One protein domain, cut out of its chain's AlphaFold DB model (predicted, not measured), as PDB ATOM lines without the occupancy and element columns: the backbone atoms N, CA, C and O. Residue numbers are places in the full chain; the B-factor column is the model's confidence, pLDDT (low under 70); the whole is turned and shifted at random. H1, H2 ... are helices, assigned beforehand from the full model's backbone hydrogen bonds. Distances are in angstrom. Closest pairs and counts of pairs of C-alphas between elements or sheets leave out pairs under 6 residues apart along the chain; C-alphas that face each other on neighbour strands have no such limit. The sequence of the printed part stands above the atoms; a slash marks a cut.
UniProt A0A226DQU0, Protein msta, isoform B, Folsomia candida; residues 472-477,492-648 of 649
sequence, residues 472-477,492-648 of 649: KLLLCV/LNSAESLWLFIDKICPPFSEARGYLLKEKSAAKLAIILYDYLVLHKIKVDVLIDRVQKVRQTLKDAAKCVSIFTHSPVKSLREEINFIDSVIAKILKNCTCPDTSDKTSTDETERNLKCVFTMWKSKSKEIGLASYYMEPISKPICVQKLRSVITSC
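What this domain is: This is residues 472 to 477 and 492 to 648 of the 649 residues of the protein "Protein msta, isoform B" of Folsomia candida (UniProt A0A226DQU0). Three long helices, H3, H4 and H5, stand side by side as an up-and-down bundle, each running against the one before it, and H2 folds back along H3. From one end of this bundle H6 leads away, about perpendicular to H3; H8 folds back along the far part of H6, and the short H1 sits between H3 and H6, with H7 near H1. The printed part has 163 residues with eight named helices, H1 to H8 in chain order, and no named strand: its class is all helix. It is compact, with a radius of gyration of the C-alphas of 16.9 A and spans of 52 by 40 by 27 A.

How they stand to each other: Start at H1, residues 472 to 477: it touches residues 522 to 530 alone of H3, residues 511 to 533, with the C-alphas of Leu 474 and Ala 526 closest at 5.1 A. H1 only just touches H6, residues 603 to 621, with 3 pairs of C-alphas within 8 A, the closest being Leu 475 and Ser 619 at 7.2 A. Next comes H2, residues 492 to 505, in a hairpin with H3 at a shallow tilt of 27 degrees; the closest C-alphas are Leu 492 and Lys 520, 5.6 A. H3 is the hub, touching four helices. It forms a hairpin with H4, residues 540 to 560, at a shallow tilt of 11 degrees, where the C-alphas of Gly 514 and Ala 557 come closest, 4.3 A. H4 and H5, residues 567 to 587, form another, with the C-alphas of Arg 551 and Asp 580 closest at 6.4 A. H5 also touches H3, the same way, with the C-alphas of Lys 518 and Ile 576 closest at 6.4 A. H7, residues 624 to 629, touches no helix. H8, residues 638 to 646, touches residues 615 to 619 alone of H6, opposite ways at a shallow tilt of 32 degrees, with the C-alphas of Lys 618 and Val 644 closest at 5.9 A. Check O i to N i+4: each pair is within hydrogen-bond range in H1 and H3 to H8, and 7 of 10 in H2.

Where its parts are: Find C-alpha 472 at (358.621, 356.501, 393.084), where H1 begins. H2 spans 19.9 A; H3, the longest, runs 32.8 A from C-alpha 511 at (343.310, 370.667, 386.345). H4 spans 30.4 A, H5 30.1 A and H6 27.6 A. H8 ends at C-alpha 646, (358.296, 349.499, 381.784).

The domain as a whole: Look for the farthest C-alphas at Ile 505 and Ser 596, 52.9 A apart. Residues 478 to 491 are not printed, and C-alphas 477 and 492 are 13.1 A apart across this cut. The link from H5 to H6 is long, residues 588 to 602. The pLDDT is under 70 at residues 567, 589 to 601, 631 to 634 and 648.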
ATOM      1  N   LYS A 472     357.882 356.704 391.832       87.69
ATOM      2  CA  LYS A 472     358.621 356.501 393.084       87.69
ATOM      3  C   LYS A 472     357.705 355.902 394.148       87.69
ATOM      4  O   LYS A 472     358.092 354.927 394.785       87.69
ATOM      5  N   LEU A 473     356.481 356.416 394.283       90.06
ATOM      6  CA  LEU A 473     355.463 355.864 395.177       90.06
ATOM      7  C   LEU A 473     355.244 354.372 394.914       90.06
ATOM      8  O   LEU A 473     355.339 353.572 395.845       90.06
ATOM      9  N   LEU A 474     354.990 353.995 393.655       89.12
ATOM     10  CA  LEU A 474     354.743 352.604 393.275       89.12
ATOM     11  C   LEU A 474     355.929 351.710 393.658       89.12
ATOM     12  O   LEU A 474     355.748 350.702 394.337       89.12
ATOM     13  N   LEU A 475     357.147 352.106 393.283       89.62
ATOM     14  CA  LEU A 475     358.348 351.318 393.546       89.62
ATOM     15  C   LEU A 475     358.677 351.225 395.044       89.62
ATOM     16  O   LEU A 475     359.002 350.140 395.517       89.62
ATOM     17  N   CYS A 476     358.579 352.314 395.810       90.00
ATOM     18  CA  CYS A 476     358.888 352.304 397.244       90.00
ATOM     19  C   CYS A 476     357.915 351.428 398.041       90.00
ATOM     20  O   CYS A 476     358.352 350.668 398.907       90.00
ATOM     21  N   VAL A 477     356.615 351.497 397.728       87.81
ATOM     22  CA  VAL A 477     355.602 350.633 398.353       87.81
ATOM     23  C   VAL A 477     355.915 349.170 398.047       87.81
ATOM     24  O   VAL A 477     356.002 348.352 398.953       87.81
ATOM     25  N   LEU A 492     346.231 358.520 400.014       91.56
ATOM     26  CA  LEU A 492     344.935 358.107 399.504       91.56
ATOM     27  C   LEU A 492     343.786 358.717 400.316       91.56
ATOM     28  O   LEU A 492     342.888 359.313 399.727       91.56
ATOM     29  N   ASN A 493     343.840 358.628 401.647       88.88
ATOM     30  CA  ASN A 493     342.827 359.215 402.527       88.88
ATOM     31  C   ASN A 493     342.726 360.738 402.322       88.88
ATOM     32  O   ASN A 493     341.634 361.277 402.134       88.88
ATOM     33  N   SER A 494     343.873 361.423 402.260       86.56
ATOM     34  CA  SER A 494     343.943 362.859 401.970       86.56
ATOM     35  C   SER A 494     343.294 363.200 400.625       86.56
ATOM     36  O   SER A 494     342.459 364.106 400.545       86.56
ATOM     37  N   ALA A 495     343.606 362.431 399.577       89.12
ATOM     38  CA  ALA A 495     343.048 362.631 398.247       89.12
ATOM     39  C   ALA A 495     341.535 362.362 398.189       89.12
ATOM     40  O   ALA A 495     340.801 363.106 397.538       89.12
ATOM     41  N   GLU A 496     341.048 361.325 398.874       90.44
ATOM     42  CA  GLU A 496     339.623 360.989 398.941       90.44
ATOM     43  C   GLU A 496     338.817 362.022 399.724       90.44
ATOM     44  O   GLU A 496     337.739 362.414 399.282       90.44
ATOM     45  N   SER A 497     339.359 362.530 400.828       87.81
ATOM     46  CA  SER A 497     338.735 363.628 401.558       87.81
ATOM     47  C   SER A 497     338.685 364.909 400.722       87.81
ATOM     48  O   SER A 497     337.633 365.540 400.625       87.81
ATOM     49  N   LEU A 498     339.795 365.291 400.083       88.50
ATOM     50  CA  LEU A 498     339.836 366.488 399.242       88.50
ATOM     51  C   LEU A 498     338.899 366.367 398.032       88.50
ATOM     52  O   LEU A 498     338.352 367.370 397.572       88.50
ATOM     53  N   TRP A 499     338.666 365.147 397.540       92.12
ATOM     54  CA  TRP A 499     337.730 364.894 396.447       92.12
ATOM     55  C   TRP A 499     336.304 365.325 396.798       92.12
ATOM     56  O   TRP A 499     335.645 365.927 395.957       92.12
ATOM     57  N   LEU A 500     335.852 365.110 398.041       91.12
ATOM     58  CA  LEU A 500     334.519 365.535 398.496       91.12
ATOM     59  C   LEU A 500     334.301 367.050 398.354       91.12
ATOM     60  O   LEU A 500     333.180 367.496 398.121       91.12
ATOM     61  N   PHE A 501     335.376 367.835 398.449       91.25
ATOM     62  CA  PHE A 501     335.357 369.275 398.225       91.25
ATOM     63  C   PHE A 501     335.507 369.635 396.739       91.25
ATOM     64  O   PHE A 501     334.679 370.347 396.167       91.25
ATOM     65  N   ILE A 502     336.560 369.128 396.091       90.38
ATOM     66  CA  ILE A 502     336.895 369.459 394.699       90.38
ATOM     67  C   ILE A 502     335.775 369.053 393.741       90.38
ATOM     68  O   ILE A 502     335.505 369.788 392.794       90.38
ATOM     69  N   ASP A 503     335.087 367.941 394.004       91.94
ATOM     70  CA  ASP A 503     334.007 367.457 393.149       91.94
ATOM     71  C   ASP A 503     332.805 368.415 393.094       91.94
ATOM     72  O   ASP A 503     332.149 368.528 392.061       91.94
ATOM     73  N   LYS A 504     332.548 369.150 394.185       92.19
ATOM     74  CA  LYS A 504     331.447 370.122 394.283       92.19
ATOM     75  C   LYS A 504     331.813 371.500 393.744       92.19
ATOM     76  O   LYS A 504     330.955 372.197 393.199       92.19
ATOM     77  N   ILE A 505     333.067 371.910 393.935       91.00
ATOM     78  CA  ILE A 505     333.510 373.279 393.650       91.00
ATOM     79  C   ILE A 505     334.110 373.413 392.252       91.00
ATOM     80  O   ILE A 505     333.854 374.403 391.563       91.00
ATOM     81  N   CYS A 506     334.915 372.444 391.822       89.38
ATOM     82  CA  CYS A 506     335.610 372.541 390.548       89.38
ATOM     83  C   CYS A 506     334.716 372.041 389.404       89.38
ATOM     84  O   CYS A 506     334.111 370.970 389.528       89.38
ATOM     85  N   PRO A 507     334.663 372.763 388.269       87.81
ATOM     86  CA  PRO A 507     333.988 372.295 387.064       87.81
ATOM     87  C   PRO A 507     334.487 370.910 386.626       87.81
ATOM     88  O   PRO A 507     335.642 370.568 386.908       87.81
ATOM     89  N   PRO A 508     333.658 370.114 385.919       86.56
ATOM     90  CA  PRO A 508     334.019 368.751 385.522       86.56
ATOM     91  C   PRO A 508     335.345 368.667 384.759       86.56
ATOM     92  O   PRO A 508     336.093 367.710 384.939       86.56
ATOM     93  N   PHE A 509     335.650 369.688 383.957       89.00
ATOM     94  CA  PHE A 509     336.935 369.856 383.295       89.00
ATOM     95  C   PHE A 509     337.741 370.878 384.089       89.00
ATOM     96  O   PHE A 509     337.432 372.063 384.081       89.00
ATOM     97  N   SER A 510     338.720 370.403 384.846       87.44
ATOM     98  CA  SER A 510     339.613 371.251 385.633       87.44
ATOM     99  C   SER A 510     340.890 370.498 385.969       87.44
ATOM    100  O   SER A 510     340.878 369.291 386.242       87.44
ATOM    101  N   GLU A 511     342.000 371.228 386.007       86.00
ATOM    102  CA  GLU A 511     343.310 370.667 386.345       86.00
ATOM    103  C   GLU A 511     343.314 370.032 387.736       86.00
ATOM    104  O   GLU A 511     343.821 368.926 387.925       86.00
ATOM    105  N   ALA A 512     342.676 370.696 388.705       86.50
ATOM    106  CA  ALA A 512     342.588 370.227 390.084       86.50
ATOM    107  C   ALA A 512     341.954 368.828 390.189       86.50
ATOM    108  O   ALA A 512     342.474 367.975 390.911       86.50
ATOM    109  N   ARG A 513     340.870 368.563 389.439       90.75
ATOM    110  CA  ARG A 513     340.244 367.231 389.382       90.75
ATOM    111  C   ARG A 513     341.181 366.209 388.746       90.75
ATOM    112  O   ARG A 513     341.349 365.126 389.301       90.75
ATOM    113  N   GLY A 514     341.825 366.563 387.632       92.00
ATOM    114  CA  GLY A 514     342.771 365.689 386.934       92.00
ATOM    115  C   GLY A 514     343.937 365.241 387.814       92.00
ATOM    116  O   GLY A 514     344.170 364.041 387.972       92.00
ATOM    117  N   TYR A 515     344.630 366.190 388.452       89.62
ATOM    118  CA  TYR A 515     345.739 365.888 389.362       89.62
ATOM    119  C   TYR A 515     345.302 365.006 390.536       89.62
ATOM    120  O   TYR A 515     346.006 364.056 390.886       89.62
ATOM    121  N   LEU A 516     344.146 365.304 391.134       90.69
ATOM    122  CA  LEU A 516     343.649 364.585 392.303       90.69
ATOM    123  C   LEU A 516     343.225 363.149 391.967       90.69
ATOM    124  O   LEU A 516     343.588 362.219 392.687       90.69
ATOM    125  N   LEU A 517     342.515 362.947 390.853       94.62
ATOM    126  CA  LEU A 517     342.128 361.615 390.379       94.62
ATOM    127  C   LEU A 517     343.344 360.779 389.974       94.62
ATOM    128  O   LEU A 517     343.392 359.587 390.289       94.62
ATOM    129  N   LYS A 518     344.352 361.389 389.339       93.88
ATOM    130  CA  LYS A 518     345.623 360.724 389.021       93.88
ATOM    131  C   LYS A 518     346.335 360.264 390.288       93.88
ATOM    132  O   LYS A 518     346.751 359.113 390.377       93.88
ATOM    133  N   GLU A 519     346.451 361.135 391.287       90.75
ATOM    134  CA  GLU A 519     347.092 360.797 392.561       90.75
ATOM    135  C   GLU A 519     346.348 359.687 393.311       90.75
ATOM    136  O   GLU A 519     346.969 358.711 393.733       90.75
ATOM    137  N   LYS A 520     345.016 359.784 393.390       93.19
ATOM    138  CA  LYS A 520     344.153 358.735 393.945       93.19
ATOM    139  C   LYS A 520     344.370 357.403 393.226       93.19
ATOM    140  O   LYS A 520     344.477 356.370 393.879       93.19
ATOM    141  N   SER A 521     344.466 357.424 391.897       95.50
ATOM    142  CA  SER A 521     344.686 356.224 391.083       95.50
ATOM    143  C   SER A 521     346.052 355.590 391.356       95.50
ATOM    144  O   SER A 521     346.124 354.384 391.579       95.50
ATOM    145  N   ALA A 522     347.119 356.392 391.417       93.56
ATOM    146  CA  ALA A 522     348.468 355.911 391.721       93.56
ATOM    147  C   ALA A 522     348.560 355.281 393.123       93.56
ATOM    148  O   ALA A 522     349.085 354.177 393.269       93.56
ATOM    149  N   ALA A 523     348.008 355.952 394.141       94.12
ATOM    150  CA  ALA A 523     348.016 355.449 395.512       94.12
ATOM    151  C   ALA A 523     347.197 354.153 395.653       94.12
ATOM    152  O   ALA A 523     347.677 353.171 396.218       94.12
ATOM    153  N   LYS A 524     345.991 354.105 395.061       95.75
ATOM    154  CA  LYS A 524     345.168 352.884 395.039       95.75
ATOM    155  C   LYS A 524     345.881 351.729 394.354       95.75
ATOM    156  O   LYS A 524     345.885 350.632 394.902       95.75
ATOM    157  N   LEU A 525     346.489 351.969 393.190       95.44
ATOM    158  CA  LEU A 525     347.218 350.935 392.458       95.44
ATOM    159  C   LEU A 525     348.338 350.334 393.312       95.44
ATOM    160  O   LEU A 525     348.441 349.114 393.407       95.44
ATOM    161  N   ALA A 526     349.138 351.174 393.972       94.00
ATOM    162  CA  ALA A 526     350.233 350.707 394.814       94.00
ATOM    163  C   ALA A 526     349.747 349.881 396.016       94.00
ATOM    164  O   ALA A 526     350.326 348.835 396.300       94.00
ATOM    165  N   ILE A 527     348.666 350.303 396.686       95.25
ATOM    166  CA  ILE A 527     348.060 349.545 397.796       95.25
ATOM    167  C   ILE A 527     347.543 348.191 397.312       95.25
ATOM    168  O   ILE A 527     347.866 347.171 397.910       95.25
ATOM    169  N   ILE A 528     346.793 348.168 396.206       95.50
ATOM    170  CA  ILE A 528     346.230 346.935 395.639       95.50
ATOM    171  C   ILE A 528     347.343 345.940 395.286       95.50
ATOM    172  O   ILE A 528     347.250 344.760 395.621       95.50
ATOM    173  N   LEU A 529     348.406 346.414 394.631       92.12
ATOM    174  CA  LEU A 529     349.538 345.568 394.262       92.12
ATOM    175  C   LEU A 529     350.299 345.064 395.490       92.12
ATOM    176  O   LEU A 529     350.717 343.912 395.504       92.12
ATOM    177  N   TYR A 530     350.444 345.880 396.533       93.12
ATOM    178  CA  TYR A 530     351.072 345.461 397.786       93.12
ATOM    179  C   TYR A 530     350.240 344.415 398.540       93.12
ATOM    180  O   TYR A 530     350.778 343.399 398.985       93.12
ATOM    181  N   ASP A 531     348.925 344.631 398.642       94.62
ATOM    182  CA  ASP A 531     347.985 343.696 399.267       94.62
ATOM    183  C   ASP A 531     348.027 342.320 398.593       94.62
ATOM    184  O   ASP A 531     347.918 341.303 399.275       94.62
ATOM    185  N   TYR A 532     348.219 342.281 397.272       91.94
ATOM    186  CA  TYR A 532     348.350 341.044 396.506       91.94
ATOM    187  C   TYR A 532     349.753 340.417 396.605       91.94
ATOM    188  O   TYR A 532     349.897 339.271 397.032       91.94
ATOM    189  N   LEU A 533     350.795 341.164 396.218       87.69
ATOM    190  CA  LEU A 533     352.152 340.642 395.996       87.69
ATOM    191  C   LEU A 533     352.955 340.445 397.283       87.69
ATOM    192  O   LEU A 533     353.883 339.640 397.289       87.69
ATOM    193  N   VAL A 534     352.649 341.208 398.335       89.31
ATOM    194  CA  VAL A 534     353.436 341.224 399.578       89.31
ATOM    195  C   VAL A 534     352.640 340.689 400.756       89.31
ATOM    196  O   VAL A 534     353.156 339.876 401.514       89.31
ATOM    197  N   LEU A 535     351.399 341.152 400.938       91.06
ATOM    198  CA  LEU A 535     350.585 340.737 402.085       91.06
ATOM    199  C   LEU A 535     349.724 339.504 401.812       91.06
ATOM    200  O   LEU A 535     349.161 338.960 402.759       91.06
ATOM    201  N   HIS A 536     349.585 339.091 400.548       91.06
ATOM    202  CA  HIS A 536     348.745 337.965 400.127       91.06
ATOM    203  C   HIS A 536     347.304 338.029 400.678       91.06
ATOM    204  O   HIS A 536     346.686 337.015 400.989       91.06
ATOM    205  N   LYS A 537     346.759 339.248 400.810       93.94
ATOM    206  CA  LYS A 537     345.432 339.528 401.386       93.94
ATOM    207  C   LYS A 537     344.282 339.366 400.400       93.94
ATOM    208  O   LYS A 537     343.131 339.281 400.819       93.94
ATOM    209  N   ILE A 538     344.568 339.405 399.103       94.31
ATOM    210  CA  ILE A 538     343.560 339.336 398.042       94.31
ATOM    211  C   ILE A 538     343.956 338.300 396.996       94.31
ATOM    212  O   ILE A 538     345.138 338.031 396.799       94.31
ATOM    213  N   LYS A 539     342.953 337.732 396.327       90.62
ATOM    214  CA  LYS A 539     343.121 336.809 395.199       90.62
ATOM    215  C   LYS A 539     343.261 337.574 393.876       90.62
ATOM    216  O   LYS A 539     342.979 338.774 393.814       90.62
ATOM    217  N   VAL A 540     343.707 336.883 392.827       86.69
ATOM    218  CA  VAL A 540     343.983 337.475 391.506       86.69
ATOM    219  C   VAL A 540     342.731 338.057 390.834       86.69
ATOM    220  O   VAL A 540     342.791 339.136 390.257       86.69
ATOM    221  N   ASP A 541     341.567 337.432 390.986       87.31
ATOM    222  CA  ASP A 541     340.278 337.940 390.497       87.31
ATOM    223  C   ASP A 541     339.911 339.285 391.148       87.31
ATOM    224  O   ASP A 541     339.554 340.249 390.464       87.31
ATOM    225  N   VAL A 542     340.100 339.388 392.468       93.62
ATOM    226  CA  VAL A 542     339.888 340.627 393.233       93.62
ATOM    227  C   VAL A 542     340.906 341.703 392.845       93.62
ATOM    228  O   VAL A 542     340.554 342.883 392.766       93.62
ATOM    229  N   LEU A 543     342.163 341.322 392.591       92.12
ATOM    230  CA  LEU A 543     343.184 342.222 392.052       92.12
ATOM    231  C   LEU A 543     342.716 342.822 390.720       92.12
ATOM    232  O   LEU A 543     342.724 344.045 390.573       92.12
ATOM    233  N   ILE A 544     342.298 341.979 389.773       90.19
ATOM    234  CA  ILE A 544     341.887 342.402 388.431       90.19
ATOM    235  C   ILE A 544     340.680 343.348 388.499       90.19
ATOM    236  O   ILE A 544     340.750 344.438 387.929       90.19
ATOM    237  N   ASP A 545     339.628 343.015 389.256       93.38
ATOM    238  CA  ASP A 545     338.460 343.897 389.453       93.38
ATOM    239  C   ASP A 545     338.862 345.269 390.028       93.38
ATOM    240  O   ASP A 545     338.484 346.328 389.510       93.38
ATOM    241  N   ARG A 546     339.685 345.284 391.084       96.50
ATOM    242  CA  ARG A 546     340.113 346.539 391.718       96.50
ATOM    243  C   ARG A 546     340.999 347.376 390.796       96.50
ATOM    244  O   ARG A 546     340.830 348.595 390.739       96.50
ATOM    245  N   VAL A 547     341.906 346.751 390.046       95.00
ATOM    246  CA  VAL A 547     342.765 347.427 389.060       95.00
ATOM    247  C   VAL A 547     341.937 348.004 387.905       95.00
ATOM    248  O   VAL A 547     342.195 349.132 387.478       95.00
ATOM    249  N   GLN A 548     340.891 347.312 387.443       94.62
ATOM    250  CA  GLN A 548     339.961 347.843 386.438       94.62
ATOM    251  C   GLN A 548     339.241 349.110 386.931       94.62
ATOM    252  O   GLN A 548     339.152 350.097 386.195       94.62
ATOM    253  N   LYS A 549     338.801 349.141 388.196       96.81
ATOM    254  CA  LYS A 549     338.195 350.338 388.816       96.81
ATOM    255  C   LYS A 549     339.177 351.512 388.908       96.81
ATOM    256  O   LYS A 549     338.795 352.662 388.666       96.81
ATOM    257  N   VAL A 550     340.451 351.240 389.206       97.19
ATOM    258  CA  VAL A 550     341.510 352.262 389.152       97.19
ATOM    259  C   VAL A 550     341.668 352.795 387.730       97.19
ATOM    260  O   VAL A 550     341.697 354.010 387.537       97.19
ATOM    261  N   ARG A 551     341.683 351.912 386.723       96.62
ATOM    262  CA  ARG A 551     341.761 352.309 385.313       96.62
ATOM    263  C   ARG A 551     340.631 353.254 384.910       96.62
ATOM    264  O   ARG A 551     340.868 354.231 384.207       96.62
ATOM    265  N   GLN A 552     339.410 352.990 385.371       96.62
ATOM    266  CA  GLN A 552     338.269 353.860 385.090       96.62
ATOM    267  C   GLN A 552     338.438 355.246 385.729       96.62
ATOM    268  O   GLN A 552     338.259 356.256 385.053       96.62
ATOM    269  N   THR A 553     338.891 355.298 386.985       96.19
ATOM    270  CA  THR A 553     339.199 356.565 387.679       96.19
ATOM    271  C   THR A 553     340.269 357.372 386.928       96.19
ATOM    272  O   THR A 553     340.211 358.599 386.851       96.19
ATOM    273  N   LEU A 554     341.245 356.686 386.332       95.81
ATOM    274  CA  LEU A 554     342.316 357.298 385.555       95.81
ATOM    275  C   LEU A 554     341.831 357.841 384.199       95.81
ATOM    276  O   LEU A 554     342.260 358.917 383.781       95.81
ATOM    277  N   LYS A 555     340.887 357.156 383.541       95.56
ATOM    278  CA  LYS A 555     340.195 357.685 382.352       95.56
ATOM    279  C   LYS A 555     339.412 358.955 382.678       95.56
ATOM    280  O   LYS A 555     339.446 359.910 381.901       95.56
ATOM    281  N   ASP A 556     338.764 359.003 383.841       94.81
ATOM    282  CA  ASP A 556     338.080 360.212 384.304       94.81
ATOM    283  C   ASP A 556     339.082 361.353 384.548       94.81
ATOM    284  O   ASP A 556     338.815 362.498 384.172       94.81
ATOM    285  N   ALA A 557     340.271 361.047 385.085       95.00
ATOM    286  CA  ALA A 557     341.367 362.012 385.220       95.00
ATOM    287  C   ALA A 557     341.804 362.578 383.858       95.00
ATOM    288  O   ALA A 557     341.938 363.795 383.714       95.00
ATOM    289  N   ALA A 558     341.972 361.715 382.848       94.44
ATOM    290  CA  ALA A 558     342.327 362.116 381.486       94.44
ATOM    291  C   ALA A 558     341.261 363.036 380.871       94.44
ATOM    292  O   ALA A 558     341.581 364.070 380.282       94.44
ATOM    293  N   LYS A 559     339.980 362.695 381.065       93.25
ATOM    294  CA  LYS A 559     338.846 363.495 380.594       93.25
ATOM    295  C   LYS A 559     338.849 364.891 381.214       93.25
ATOM    296  O   LYS A 559     338.694 365.860 380.471       93.25
ATOM    297  N   CYS A 560     339.096 364.997 382.525       91.75
ATOM    298  CA  CYS A 560     339.131 366.274 383.247       91.75
ATOM    299  C   CYS A 560     340.097 367.283 382.621       91.75
ATOM    300  O   CYS A 560     339.841 368.480 382.698       91.75
ATOM    301  N   VAL A 561     341.190 366.815 382.004       90.75
ATOM    302  CA  VAL A 561     342.261 367.685 381.500       90.75
ATOM    303  C   VAL A 561     342.393 367.720 379.976       90.75
ATOM    304  O   VAL A 561     343.331 368.306 379.439       90.75
ATOM    305  N   SER A 562     341.440 367.113 379.272       89.62
ATOM    306  CA  SER A 562     341.476 366.925 377.816       89.62
ATOM    307  C   SER A 562     341.427 368.222 376.996       89.62
ATOM    308  O   SER A 562     341.942 368.248 375.882       89.62
ATOM    309  N   ILE A 563     340.844 369.296 377.538       84.88
ATOM    310  CA  ILE A 563     340.640 370.576 376.828       84.88
ATOM    311  C   ILE A 563     341.789 371.583 377.004       84.88
ATOM    312  O   ILE A 563     341.864 372.586 376.279       84.88
ATOM    313  N   PHE A 564     342.678 371.339 377.967       84.44
ATOM    314  CA  PHE A 564     343.852 372.176 378.213       84.44
ATOM    315  C   PHE A 564     345.003 371.710 377.326       84.44
ATOM    316  O   PHE A 564     345.033 370.559 376.898       84.44
ATOM    317  N   THR A 565     345.967 372.578 377.036       76.88
ATOM    318  CA  THR A 565     347.101 372.271 376.135       76.88
ATOM    319  C   THR A 565     348.460 372.675 376.698       76.88
ATOM    320  O   THR A 565     349.481 372.333 376.112       76.88
ATOM    321  N   HIS A 566     348.499 373.351 377.845       75.69
ATOM    322  CA  HIS A 566     349.739 373.872 378.416       75.69
ATOM    323  C   HIS A 566     350.627 372.794 379.060       75.69
ATOM    324  O   HIS A 566     350.206 371.661 379.318       75.69
ATOM    325  N   SER A 567     351.887 373.170 379.300       67.38
ATOM    326  CA  SER A 567     352.983 372.273 379.695       67.38
ATOM    327  C   SER A 567     352.700 371.419 380.951       67.38
ATOM    328  O   SER A 567     352.833 370.195 380.866       67.38
ATOM    329  N   PRO A 568     352.232 371.967 382.091       72.94
ATOM    330  CA  PRO A 568     351.830 371.155 383.249       72.94
ATOM    331  C   PRO A 568     350.830 370.058 382.930       72.94
ATOM    332  O   PRO A 568     350.984 368.922 383.381       72.94
ATOM    333  N   VAL A 569     349.815 370.379 382.126       82.00
ATOM    334  CA  VAL A 569     348.796 369.403 381.752       82.00
ATOM    335  C   VAL A 569     349.351 368.380 380.762       82.00
ATOM    336  O   VAL A 569     348.901 367.233 380.761       82.00
ATOM    337  N   LYS A 570     350.340 368.744 379.937       83.44
ATOM    338  CA  LYS A 570     351.087 367.777 379.122       83.44
ATOM    339  C   LYS A 570     351.813 366.766 380.017       83.44
ATOM    340  O   LYS A 570     351.600 365.570 379.849       83.44
ATOM    341  N   SER A 571     352.558 367.236 381.019       83.25
ATOM    342  CA  SER A 571     353.234 366.370 381.999       83.25
ATOM    343  C   SER A 571     352.247 365.469 382.758       83.25
ATOM    344  O   SER A 571     352.431 364.255 382.842       83.25
ATOM    345  N   LEU A 572     351.120 366.028 383.217       88.31
ATOM    346  CA  LEU A 572     350.057 365.250 383.855       88.31
ATOM    347  C   LEU A 572     349.488 364.172 382.919       88.31
ATOM    348  O   LEU A 572     349.269 363.044 383.354       88.31
ATOM    349  N   ARG A 573     349.251 364.488 381.640       90.50
ATOM    350  CA  ARG A 573     348.790 363.507 380.645       90.50
ATOM    351  C   ARG A 573     349.810 362.399 380.417       90.50
ATOM    352  O   ARG A 573     349.415 361.244 380.321       90.50
ATOM    353  N   GLU A 574     351.099 362.722 380.374       89.56
ATOM    354  CA  GLU A 574     352.164 361.719 380.283       89.56
ATOM    355  C   GLU A 574     352.166 360.782 381.498       89.56
ATOM    356  O   GLU A 574     352.266 359.569 381.328       89.56
ATOM    357  N   GLU A 575     351.994 361.311 382.714       89.88
ATOM    358  CA  GLU A 575     351.857 360.492 383.927       89.88
ATOM    359  C   GLU A 575     350.593 359.619 383.911       89.88
ATOM    360  O   GLU A 575     350.649 358.441 384.265       89.88
ATOM    361  N   ILE A 576     349.453 360.169 383.479       94.19
ATOM    362  CA  ILE A 576     348.192 359.427 383.334       94.19
ATOM    363  C   ILE A 576     348.368 358.275 382.340       94.19
ATOM    364  O   ILE A 576     348.050 357.132 382.662       94.19
ATOM    365  N   ASN A 577     348.918 358.556 381.159       92.75
ATOM    366  CA  ASN A 577     349.157 357.554 380.121       92.75
ATOM    367  C   ASN A 577     350.146 356.484 380.590       92.75
ATOM    368  O   ASN A 577     349.960 355.301 380.313       92.75
ATOM    369  N   PHE A 578     351.175 356.886 381.337       91.69
ATOM    370  CA  PHE A 578     352.121 355.959 381.935       91.69
ATOM    371  C   PHE A 578     351.420 354.985 382.893       91.69
ATOM    372  O   PHE A 578     351.551 353.773 382.723       91.69
ATOM    373  N   ILE A 579     350.623 355.478 383.849       92.12
ATOM    374  CA  ILE A 579     349.899 354.611 384.792       92.12
ATOM    375  C   ILE A 579     348.888 353.719 384.048       92.12
ATOM    376  O   ILE A 579     348.797 352.532 384.362       92.12
ATOM    377  N   ASP A 580     348.175 354.237 383.036       93.56
ATOM    378  CA  ASP A 580     347.242 353.422 382.236       93.56
ATOM    379  C   ASP A 580     347.983 352.309 381.495       93.56
ATOM    380  O   ASP A 580     347.489 351.187 381.450       93.56
ATOM    381  N   SER A 581     349.189 352.579 380.983       90.56
ATOM    382  CA  SER A 581     350.010 351.566 380.314       90.56
ATOM    383  C   SER A 581     350.429 350.436 381.261       90.56
ATOM    384  O   SER A 581     350.345 349.267 380.887       90.56
ATOM    385  N   VAL A 582     350.798 350.762 382.506       88.69
ATOM    386  CA  VAL A 582     351.127 349.769 383.544       88.69
ATOM    387  C   VAL A 582     349.903 348.912 383.853       88.69
ATOM    388  O   VAL A 582     349.982 347.686 383.830       88.69
ATOM    389  N   ILE A 583     348.747 349.547 384.070       91.06
ATOM    390  CA  ILE A 583     347.484 348.848 384.326       91.06
ATOM    391  C   ILE A 583     347.086 347.965 383.137       91.06
ATOM    392  O   ILE A 583     346.699 346.815 383.324       91.06
ATOM    393  N   ALA A 584     347.179 348.476 381.911       88.69
ATOM    394  CA  ALA A 584     346.793 347.749 380.709       88.69
ATOM    395  C   ALA A 584     347.602 346.463 380.537       88.69
ATOM    396  O   ALA A 584     347.039 345.452 380.126       88.69
ATOM    397  N   LYS A 585     348.895 346.491 380.867       84.00
ATOM    398  CA  LYS A 585     349.742 345.302 380.817       84.00
ATOM    399  C   LYS A 585     349.436 344.317 381.955       84.00
ATOM    400  O   LYS A 585     349.324 343.130 381.677       84.00
ATOM    401  N   ILE A 586     349.180 344.796 383.179       84.44
ATOM    402  CA  ILE A 586     348.696 343.951 384.293       84.44
ATOM    403  C   ILE A 586     347.413 343.203 383.892       84.44
ATOM    404  O   ILE A 586     347.283 342.015 384.159       84.44
ATOM    405  N   LEU A 587     346.479 343.886 383.219       84.06
ATOM    406  CA  LEU A 587     345.198 343.315 382.788       84.06
ATOM    407  C   LEU A 587     345.293 342.386 381.568       84.06
ATOM    408  O   LEU A 587     344.372 341.611 381.338       84.06
ATOM    409  N   LYS A 588     346.352 342.489 380.755       78.81
ATOM    410  CA  LYS A 588     346.555 341.665 379.549       78.81
ATOM    411  C   LYS A 588     347.354 340.385 379.814       78.81
ATOM    412  O   LYS A 588     347.716 339.723 378.850       78.81
ATOM    413  N   ASN A 589     347.598 340.054 381.086       63.75
ATOM    414  CA  ASN A 589     348.549 339.043 381.547       63.75
ATOM    415  C   ASN A 589     349.967 339.368 381.057       63.75
ATOM    416  O   ASN A 589     350.323 339.092 379.913       63.75
ATOM    417  N   CYS A 590     350.787 339.974 381.923       61.91
ATOM    418  CA  CYS A 590     352.208 340.199 381.640       61.91
ATOM    419  C   CYS A 590     352.854 338.901 381.128       61.91
ATOM    420  O   CYS A 590     352.494 337.833 381.603       61.91
ATOM    421  N   THR A 591     353.809 338.953 380.203       56.25
ATOM    422  CA  THR A 591     354.574 337.763 379.789       56.25
ATOM    423  C   THR A 591     355.932 337.788 380.472       56.25
ATOM    424  O   THR A 591     356.721 338.702 380.230       56.25
ATOM    425  N   CYS A 592     356.207 336.816 381.341       52.66
ATOM    426  CA  CYS A 592     357.504 336.710 381.998       52.66
ATOM    427  C   CYS A 592     358.539 336.072 381.049       52.66
ATOM    428  O   CYS A 592     358.275 334.990 380.524       52.66
ATOM    429  N   PRO A 593     359.721 336.683 380.843       57.12
ATOM    430  CA  PRO A 593     360.797 336.076 380.055       57.12
ATOM    431  C   PRO A 593     361.496 334.899 380.766       57.12
ATOM    432  O   PRO A 593     362.267 334.187 380.131       57.12
ATOM    433  N   ASP A 594     361.233 334.685 382.059       55.78
ATOM    434  CA  ASP A 594     361.887 333.682 382.906       55.78
ATOM    435  C   ASP A 594     360.857 332.677 383.471       55.78
ATOM    436  O   ASP A 594     360.202 332.898 384.489       55.78
ATOM    437  N   THR A 595     360.644 331.556 382.777       53.53
ATOM    438  CA  THR A 595     359.576 330.580 383.085       53.53
ATOM    439  C   THR A 595     359.917 329.600 384.221       53.53
ATOM    440  O   THR A 595     359.363 328.499 384.272       53.53
ATOM    441  N   SER A 596     360.857 329.944 385.102       52.81
ATOM    442  CA  SER A 596     361.464 329.015 386.067       52.81
ATOM    443  C   SER A 596     360.591 328.685 387.291       52.81
ATOM    444  O   SER A 596     360.771 327.620 387.884       52.81
ATOM    445  N   ASP A 597     359.597 329.512 387.635       48.28
ATOM    446  CA  ASP A 597     358.686 329.254 388.761       48.28
ATOM    447  C   ASP A 597     357.414 328.509 388.306       48.28
ATOM    448  O   ASP A 597     356.538 329.080 387.658       48.28
ATOM    449  N   LYS A 598     357.313 327.210 388.618       53.62
ATOM    450  CA  LYS A 598     356.173 326.333 388.265       53.62
ATOM    451  C   LYS A 598     355.172 326.134 389.418       53.62
ATOM    452  O   LYS A 598     354.371 325.207 389.369       53.62
ATOM    453  N   THR A 599     355.233 326.950 390.473       52.06
ATOM    454  CA  THR A 599     354.491 326.695 391.725       52.06
ATOM    455  C   THR A 599     353.020 327.141 391.727       52.06
ATOM    456  O   THR A 599     352.257 326.663 392.563       52.06
ATOM    457  N   SER A 600     352.592 328.010 390.798       54.62
ATOM    458  CA  SER A 600     351.184 328.423 390.629       54.62
ATOM    459  C   SER A 600     350.561 327.781 389.385       54.62
ATOM    460  O   SER A 600     351.186 327.737 388.323       54.62
ATOM    461  N   THR A 601     349.323 327.298 389.514       54.72
ATOM    462  CA  THR A 601     348.514 326.764 388.406       54.72
ATOM    463  C   THR A 601     347.885 327.860 387.539       54.72
ATOM    464  O   THR A 601     347.420 327.559 386.442       54.72
ATOM    465  N   ASP A 602     347.892 329.119 387.993       70.50
ATOM    466  CA  ASP A 602     347.391 330.276 387.246       70.50
ATOM    467  C   ASP A 602     348.559 331.028 386.589       70.50
ATOM    468  O   ASP A 602     349.410 331.645 387.240       70.50
ATOM    469  N   GLU A 603     348.598 330.983 385.258       72.31
ATOM    470  CA  GLU A 603     349.603 331.657 384.438       72.31
ATOM    471  C   GLU A 603     349.699 333.163 384.734       72.31
ATOM    472  O   GLU A 603     350.800 333.721 384.751       72.31
ATOM    473  N   THR A 604     348.571 333.801 385.043       72.19
ATOM    474  CA  THR A 604     348.482 335.230 385.361       72.19
ATOM    475  C   THR A 604     349.224 335.550 386.652       72.19
ATOM    476  O   THR A 604     350.009 336.500 386.718       72.19
ATOM    477  N   GLU A 605     349.007 334.740 387.687       76.31
ATOM    478  CA  GLU A 605     349.639 334.916 388.990       76.31
ATOM    479  C   GLU A 605     351.157 334.755 388.894       76.31
ATOM    480  O   GLU A 605     351.904 335.600 389.401       76.31
ATOM    481  N   ARG A 606     351.609 333.697 388.215       76.31
ATOM    482  CA  ARG A 606     353.030 333.423 387.985       76.31
ATOM    483  C   ARG A 606     353.714 334.588 387.271       76.31
ATOM    484  O   ARG A 606     354.760 335.064 387.716       76.31
ATOM    485  N   ASN A 607     353.102 335.094 386.204       77.12
ATOM    486  CA  ASN A 607     353.673 336.192 385.442       77.12
ATOM    487  C   ASN A 607     353.765 337.485 386.265       77.12
ATOM    488  O   ASN A 607     354.800 338.151 386.247       77.12
ATOM    489  N   LEU A 608     352.733 337.819 387.046       78.50
ATOM    490  CA  LEU A 608     352.751 338.995 387.923       78.50
ATOM    491  C   LEU A 608     353.834 338.902 389.007       78.50
ATOM    492  O   LEU A 608     354.525 339.892 389.268       78.50
ATOM    493  N   LYS A 609     354.023 337.722 389.612       80.94
ATOM    494  CA  LYS A 609     355.098 337.471 390.586       80.94
ATOM    495  C   LYS A 609     356.485 337.651 389.959       80.94
ATOM    496  O   LYS A 609     357.342 338.295 390.561       80.94
ATOM    497  N   CYS A 610     356.691 337.165 388.736       81.44
ATOM    498  CA  CYS A 610     357.942 337.362 388.003       81.44
ATOM    499  C   CYS A 610     358.237 338.845 387.718       81.44
ATOM    500  O   CYS A 610     359.309 339.339 388.081       81.44
ATOM    501  N   VAL A 611     357.276 339.584 387.148       79.31
ATOM    502  CA  VAL A 611     357.409 341.031 386.886       79.31
ATOM    503  C   VAL A 611     357.790 341.790 388.157       79.31
ATOM    504  O   VAL A 611     358.659 342.664 388.143       79.31
ATOM    505  N   PHE A 612     357.177 341.427 389.282       81.25
ATOM    506  CA  PHE A 612     357.470 342.025 390.577       81.25
ATOM    507  C   PHE A 612     358.893 341.736 391.072       81.25
ATOM    508  O   PHE A 612     359.574 342.646 391.557       81.25
ATOM    509  N   THR A 613     359.374 340.502 390.924       83.81
ATOM    510  CA  THR A 613     360.763 340.143 391.250       83.81
ATOM    511  C   THR A 613     361.746 340.956 390.409       83.81
ATOM    512  O   THR A 613     362.704 341.519 390.949       83.81
ATOM    513  N   MET A 614     361.463 341.125 389.115       82.88
ATOM    514  CA  MET A 614     362.266 341.977 388.236       82.88
ATOM    515  C   MET A 614     362.229 343.454 388.667       82.88
ATOM    516  O   MET A 614     363.277 344.102 388.704       82.88
ATOM    517  N   TRP A 615     361.060 343.994 389.045       86.19
ATOM    518  CA  TRP A 615     360.950 345.353 389.601       86.19
ATOM    519  C   TRP A 615     361.825 345.537 390.838       86.19
ATOM    520  O   TRP A 615     362.545 346.534 390.920       86.19
ATOM    521  N   LYS A 616     361.804 344.590 391.783       84.69
ATOM    522  CA  LYS A 616     362.658 344.632 392.979       84.69
ATOM    523  C   LYS A 616     364.143 344.615 392.623       84.69
ATOM    524  O   LYS A 616     364.900 345.402 393.189       84.69
ATOM    525  N   SER A 617     364.557 343.764 391.681       86.81
ATOM    526  CA  SER A 617     365.956 343.697 391.235       86.81
ATOM    527  C   SER A 617     366.417 345.029 390.644       86.81
ATOM    528  O   SER A 617     367.312 345.680 391.185       86.81
ATOM    529  N   LYS A 618     365.716 345.522 389.616       87.19
ATOM    530  CA  LYS A 618     366.076 346.773 388.933       87.19
ATOM    531  C   LYS A 618     365.958 348.009 389.830       87.19
ATOM    532  O   LYS A 618     366.705 348.968 389.668       87.19
ATOM    533  N   SER A 619     365.064 347.994 390.823       88.31
ATOM    534  CA  SER A 619     364.978 349.062 391.834       88.31
ATOM    535  C   SER A 619     366.263 349.188 392.662       88.31
ATOM    536  O   SER A 619     366.661 350.303 393.014       88.31
ATOM    537  N   LYS A 620     366.933 348.067 392.965       86.88
ATOM    538  CA  LYS A 620     368.221 348.075 393.675       86.88
ATOM    539  C   LYS A 620     369.330 348.661 392.802       86.88
ATOM    540  O   LYS A 620     370.076 349.507 393.286       86.88
ATOM    541  N   GLU A 621     369.383 348.289 391.523       87.56
ATOM    542  CA  GLU A 621     370.388 348.775 390.560       87.56
ATOM    543  C   GLU A 621     370.372 350.299 390.403       87.56
ATOM    544  O   GLU A 621     371.414 350.938 390.261       87.56
ATOM    545  N   ILE A 622     369.188 350.913 390.461       86.56
ATOM    546  CA  ILE A 622     369.062 352.368 390.338       86.56
ATOM    547  C   ILE A 622     369.303 353.124 391.653       86.56
ATOM    548  O   ILE A 622     369.218 354.351 391.649       86.56
ATOM    549  N   GLY A 623     369.592 352.428 392.759       85.44
ATOM    550  CA  GLY A 623     369.843 353.043 394.065       85.44
ATOM    551  C   GLY A 623     368.587 353.587 394.755       85.44
ATOM    552  O   GLY A 623     368.677 354.556 395.512       85.44
ATOM    553  N   LEU A 624     367.412 352.983 394.518       87.00
ATOM    554  CA  LEU A 624     366.127 353.489 395.027       87.00
ATOM    555  C   LEU A 624     366.104 353.649 396.562       87.00
ATOM    556  O   LEU A 624     365.494 354.592 397.063       87.00
ATOM    557  N   ALA A 625     366.801 352.786 397.308       85.44
ATOM    558  CA  ALA A 625     366.863 352.848 398.770       85.44
ATOM    559  C   ALA A 625     367.495 354.157 399.263       85.44
ATOM    560  O   ALA A 625     366.949 354.827 400.138       85.44
ATOM    561  N   SER A 626     368.613 354.568 398.661       82.25
ATOM    562  CA  SER A 626     369.261 355.826 399.027       82.25
ATOM    563  C   SER A 626     368.423 357.040 398.620       82.25
ATOM    564  O   SER A 626     368.361 358.003 399.373       82.25
ATOM    565  N   TYR A 627     367.714 356.972 397.489       81.00
ATOM    566  CA  TYR A 627     366.781 358.027 397.073       81.00
ATOM    567  C   TYR A 627     365.533 358.130 397.971       81.00
ATOM    568  O   TYR A 627     364.912 359.192 398.074       81.00
ATOM    569  N   TYR A 628     365.121 357.034 398.610       82.44
ATOM    570  CA  TYR A 628     364.036 357.049 399.589       82.44
ATOM    571  C   TYR A 628     364.474 357.694 400.910       82.44
ATOM    572  O   TYR A 628     363.760 358.548 401.430       82.44
ATOM    573  N   MET A 629     365.658 357.326 401.412       77.75
ATOM    574  CA  MET A 629     366.189 357.832 402.684       77.75
ATOM    575  C   MET A 629     366.669 359.287 402.596       77.75
ATOM    576  O   MET A 629     366.466 360.052 403.534       77.75
ATOM    577  N   GLU A 630     367.259 359.690 401.466       70.56
ATOM    578  CA  GLU A 630     367.799 361.040 401.262       70.56
ATOM    579  C   GLU A 630     367.345 361.639 399.906       70.56
ATOM    580  O   GLU A 630     368.122 361.723 398.949       70.56
ATOM    581  N   PRO A 631     366.076 362.081 399.780       64.31
ATOM    582  CA  PRO A 631     365.508 362.494 398.492       64.31
ATOM    583  C   PRO A 631     366.221 363.677 397.821       64.31
ATOM    584  O   PRO A 631     366.240 363.750 396.593       64.31
ATOM    585  N   ILE A 632     366.790 364.594 398.616       64.75
ATOM    586  CA  ILE A 632     367.472 365.807 398.133       64.75
ATOM    587  C   ILE A 632     368.894 365.502 397.651       64.75
ATOM    588  O   ILE A 632     369.306 366.024 396.620       64.75
ATOM    589  N   SER A 633     369.653 364.686 398.389       62.50
ATOM    590  CA  SER A 633     371.068 364.431 398.083       62.50
ATOM    591  C   SER A 633     371.246 363.455 396.919       62.50
ATOM    592  O   SER A 633     372.283 363.475 396.259       62.50
ATOM    593  N   LYS A 634     370.250 362.597 396.652       64.44
ATOM    594  CA  LYS A 634     370.337 361.520 395.652       64.44
ATOM    595  C   LYS A 634     369.114 361.464 394.728       64.44
ATOM    596  O   LYS A 634     368.444 360.431 394.679       64.44
ATOM    597  N   PRO A 635     368.788 362.542 393.993       73.50
ATOM    598  CA  PRO A 635     367.609 362.570 393.139       73.50
ATOM    599  C   PRO A 635     367.730 361.563 391.987       73.50
ATOM    600  O   PRO A 635     368.738 361.516 391.282       73.50
ATOM    601  N   ILE A 636     366.674 360.782 391.756       76.94
ATOM    602  CA  ILE A 636     366.557 359.913 390.579       76.94
ATOM    603  C   ILE A 636     365.610 360.565 389.571       76.94
ATOM    604  O   ILE A 636     364.491 360.949 389.911       76.94
ATOM    605  N   CYS A 637     366.039 360.653 388.310       81.56
ATOM    606  CA  CYS A 637     365.192 361.129 387.218       81.56
ATOM    607  C   CYS A 637     363.959 360.224 387.034       81.56
ATOM    608  O   CYS A 637     364.082 358.998 386.971       81.56
ATOM    609  N   VAL A 638     362.780 360.828 386.855       80.44
ATOM    610  CA  VAL A 638     361.509 360.112 386.636       80.44
ATOM    611  C   VAL A 638     361.593 359.145 385.451       80.44
ATOM    612  O   VAL A 638     361.076 358.035 385.536       80.44
ATOM    613  N   GLN A 639     362.310 359.494 384.378       83.94
ATOM    614  CA  GLN A 639     362.501 358.600 383.228       83.94
ATOM    615  C   GLN A 639     363.223 357.296 383.607       83.94
ATOM    616  O   GLN A 639     362.875 356.232 383.097       83.94
ATOM    617  N   LYS A 640     364.172 357.349 384.551       84.19
ATOM    618  CA  LYS A 640     364.869 356.159 385.060       84.19
ATOM    619  C   LYS A 640     363.921 355.266 385.868       84.19
ATOM    620  O   LYS A 640     363.954 354.051 385.709       84.19
ATOM    621  N   LEU A 641     363.018 355.857 386.657       85.44
ATOM    622  CA  LEU A 641     361.962 355.118 387.367       85.44
ATOM    623  C   LEU A 641     360.970 354.471 386.386       85.44
ATOM    624  O   LEU A 641     360.634 353.296 386.525       85.44
ATOM    625  N   ARG A 642     360.542 355.215 385.354       87.69
ATOM    626  CA  ARG A 642     359.673 354.694 384.287       87.69
ATOM    627  C   ARG A 642     360.326 353.537 383.540       87.69
ATOM    628  O   ARG A 642     359.640 352.562 383.257       87.69
ATOM    629  N   SER A 643     361.626 353.616 383.258       85.75
ATOM    630  CA  SER A 643     362.411 352.532 382.648       85.75
ATOM    631  C   SER A 643     362.383 351.257 383.498       85.75
ATOM    632  O   SER A 643     362.069 350.187 382.980       85.75
ATOM    633  N   VAL A 644     362.604 351.356 384.815       84.12
ATOM    634  CA  VAL A 644     362.496 350.199 385.726       84.12
ATOM    635  C   VAL A 644     361.114 349.561 385.647       84.12
ATOM    636  O   VAL A 644     361.003 348.345 385.532       84.12
ATOM    637  N   ILE A 645     360.061 350.378 385.662       82.81
ATOM    638  CA  ILE A 645     358.689 349.880 385.618       82.81
ATOM    639  C   ILE A 645     358.401 349.224 384.257       82.81
ATOM    640  O   ILE A 645     358.003 348.066 384.202       82.81
ATOM    641  N   THR A 646     358.648 349.929 383.154       80.75
ATOM    642  CA  THR A 646     358.296 349.499 381.784       80.75
ATOM    643  C   THR A 646     359.159 348.388 381.212       80.75
ATOM    644  O   THR A 646     358.726 347.740 380.272       80.75
ATOM    645  N   SER A 647     360.367 348.177 381.727       75.75
ATOM    646  CA  SER A 647     361.256 347.106 381.263       75.75
ATOM    647  C   SER A 647     361.006 345.762 381.951       75.75
ATOM    648  O   SER A 647     361.680 344.785 381.630       75.75
ATOM    649  N   CYS A 648     360.101 345.725 382.927       60.78
ATOM    650  CA  CYS A 648     359.698 344.501 383.613       60.78
ATOM    651  C   CYS A 648     358.244 344.129 383.328       60.78
ATOM    652  O   CYS A 648     357.909 342.959 383.446       60.78
TER     653      CYS A 648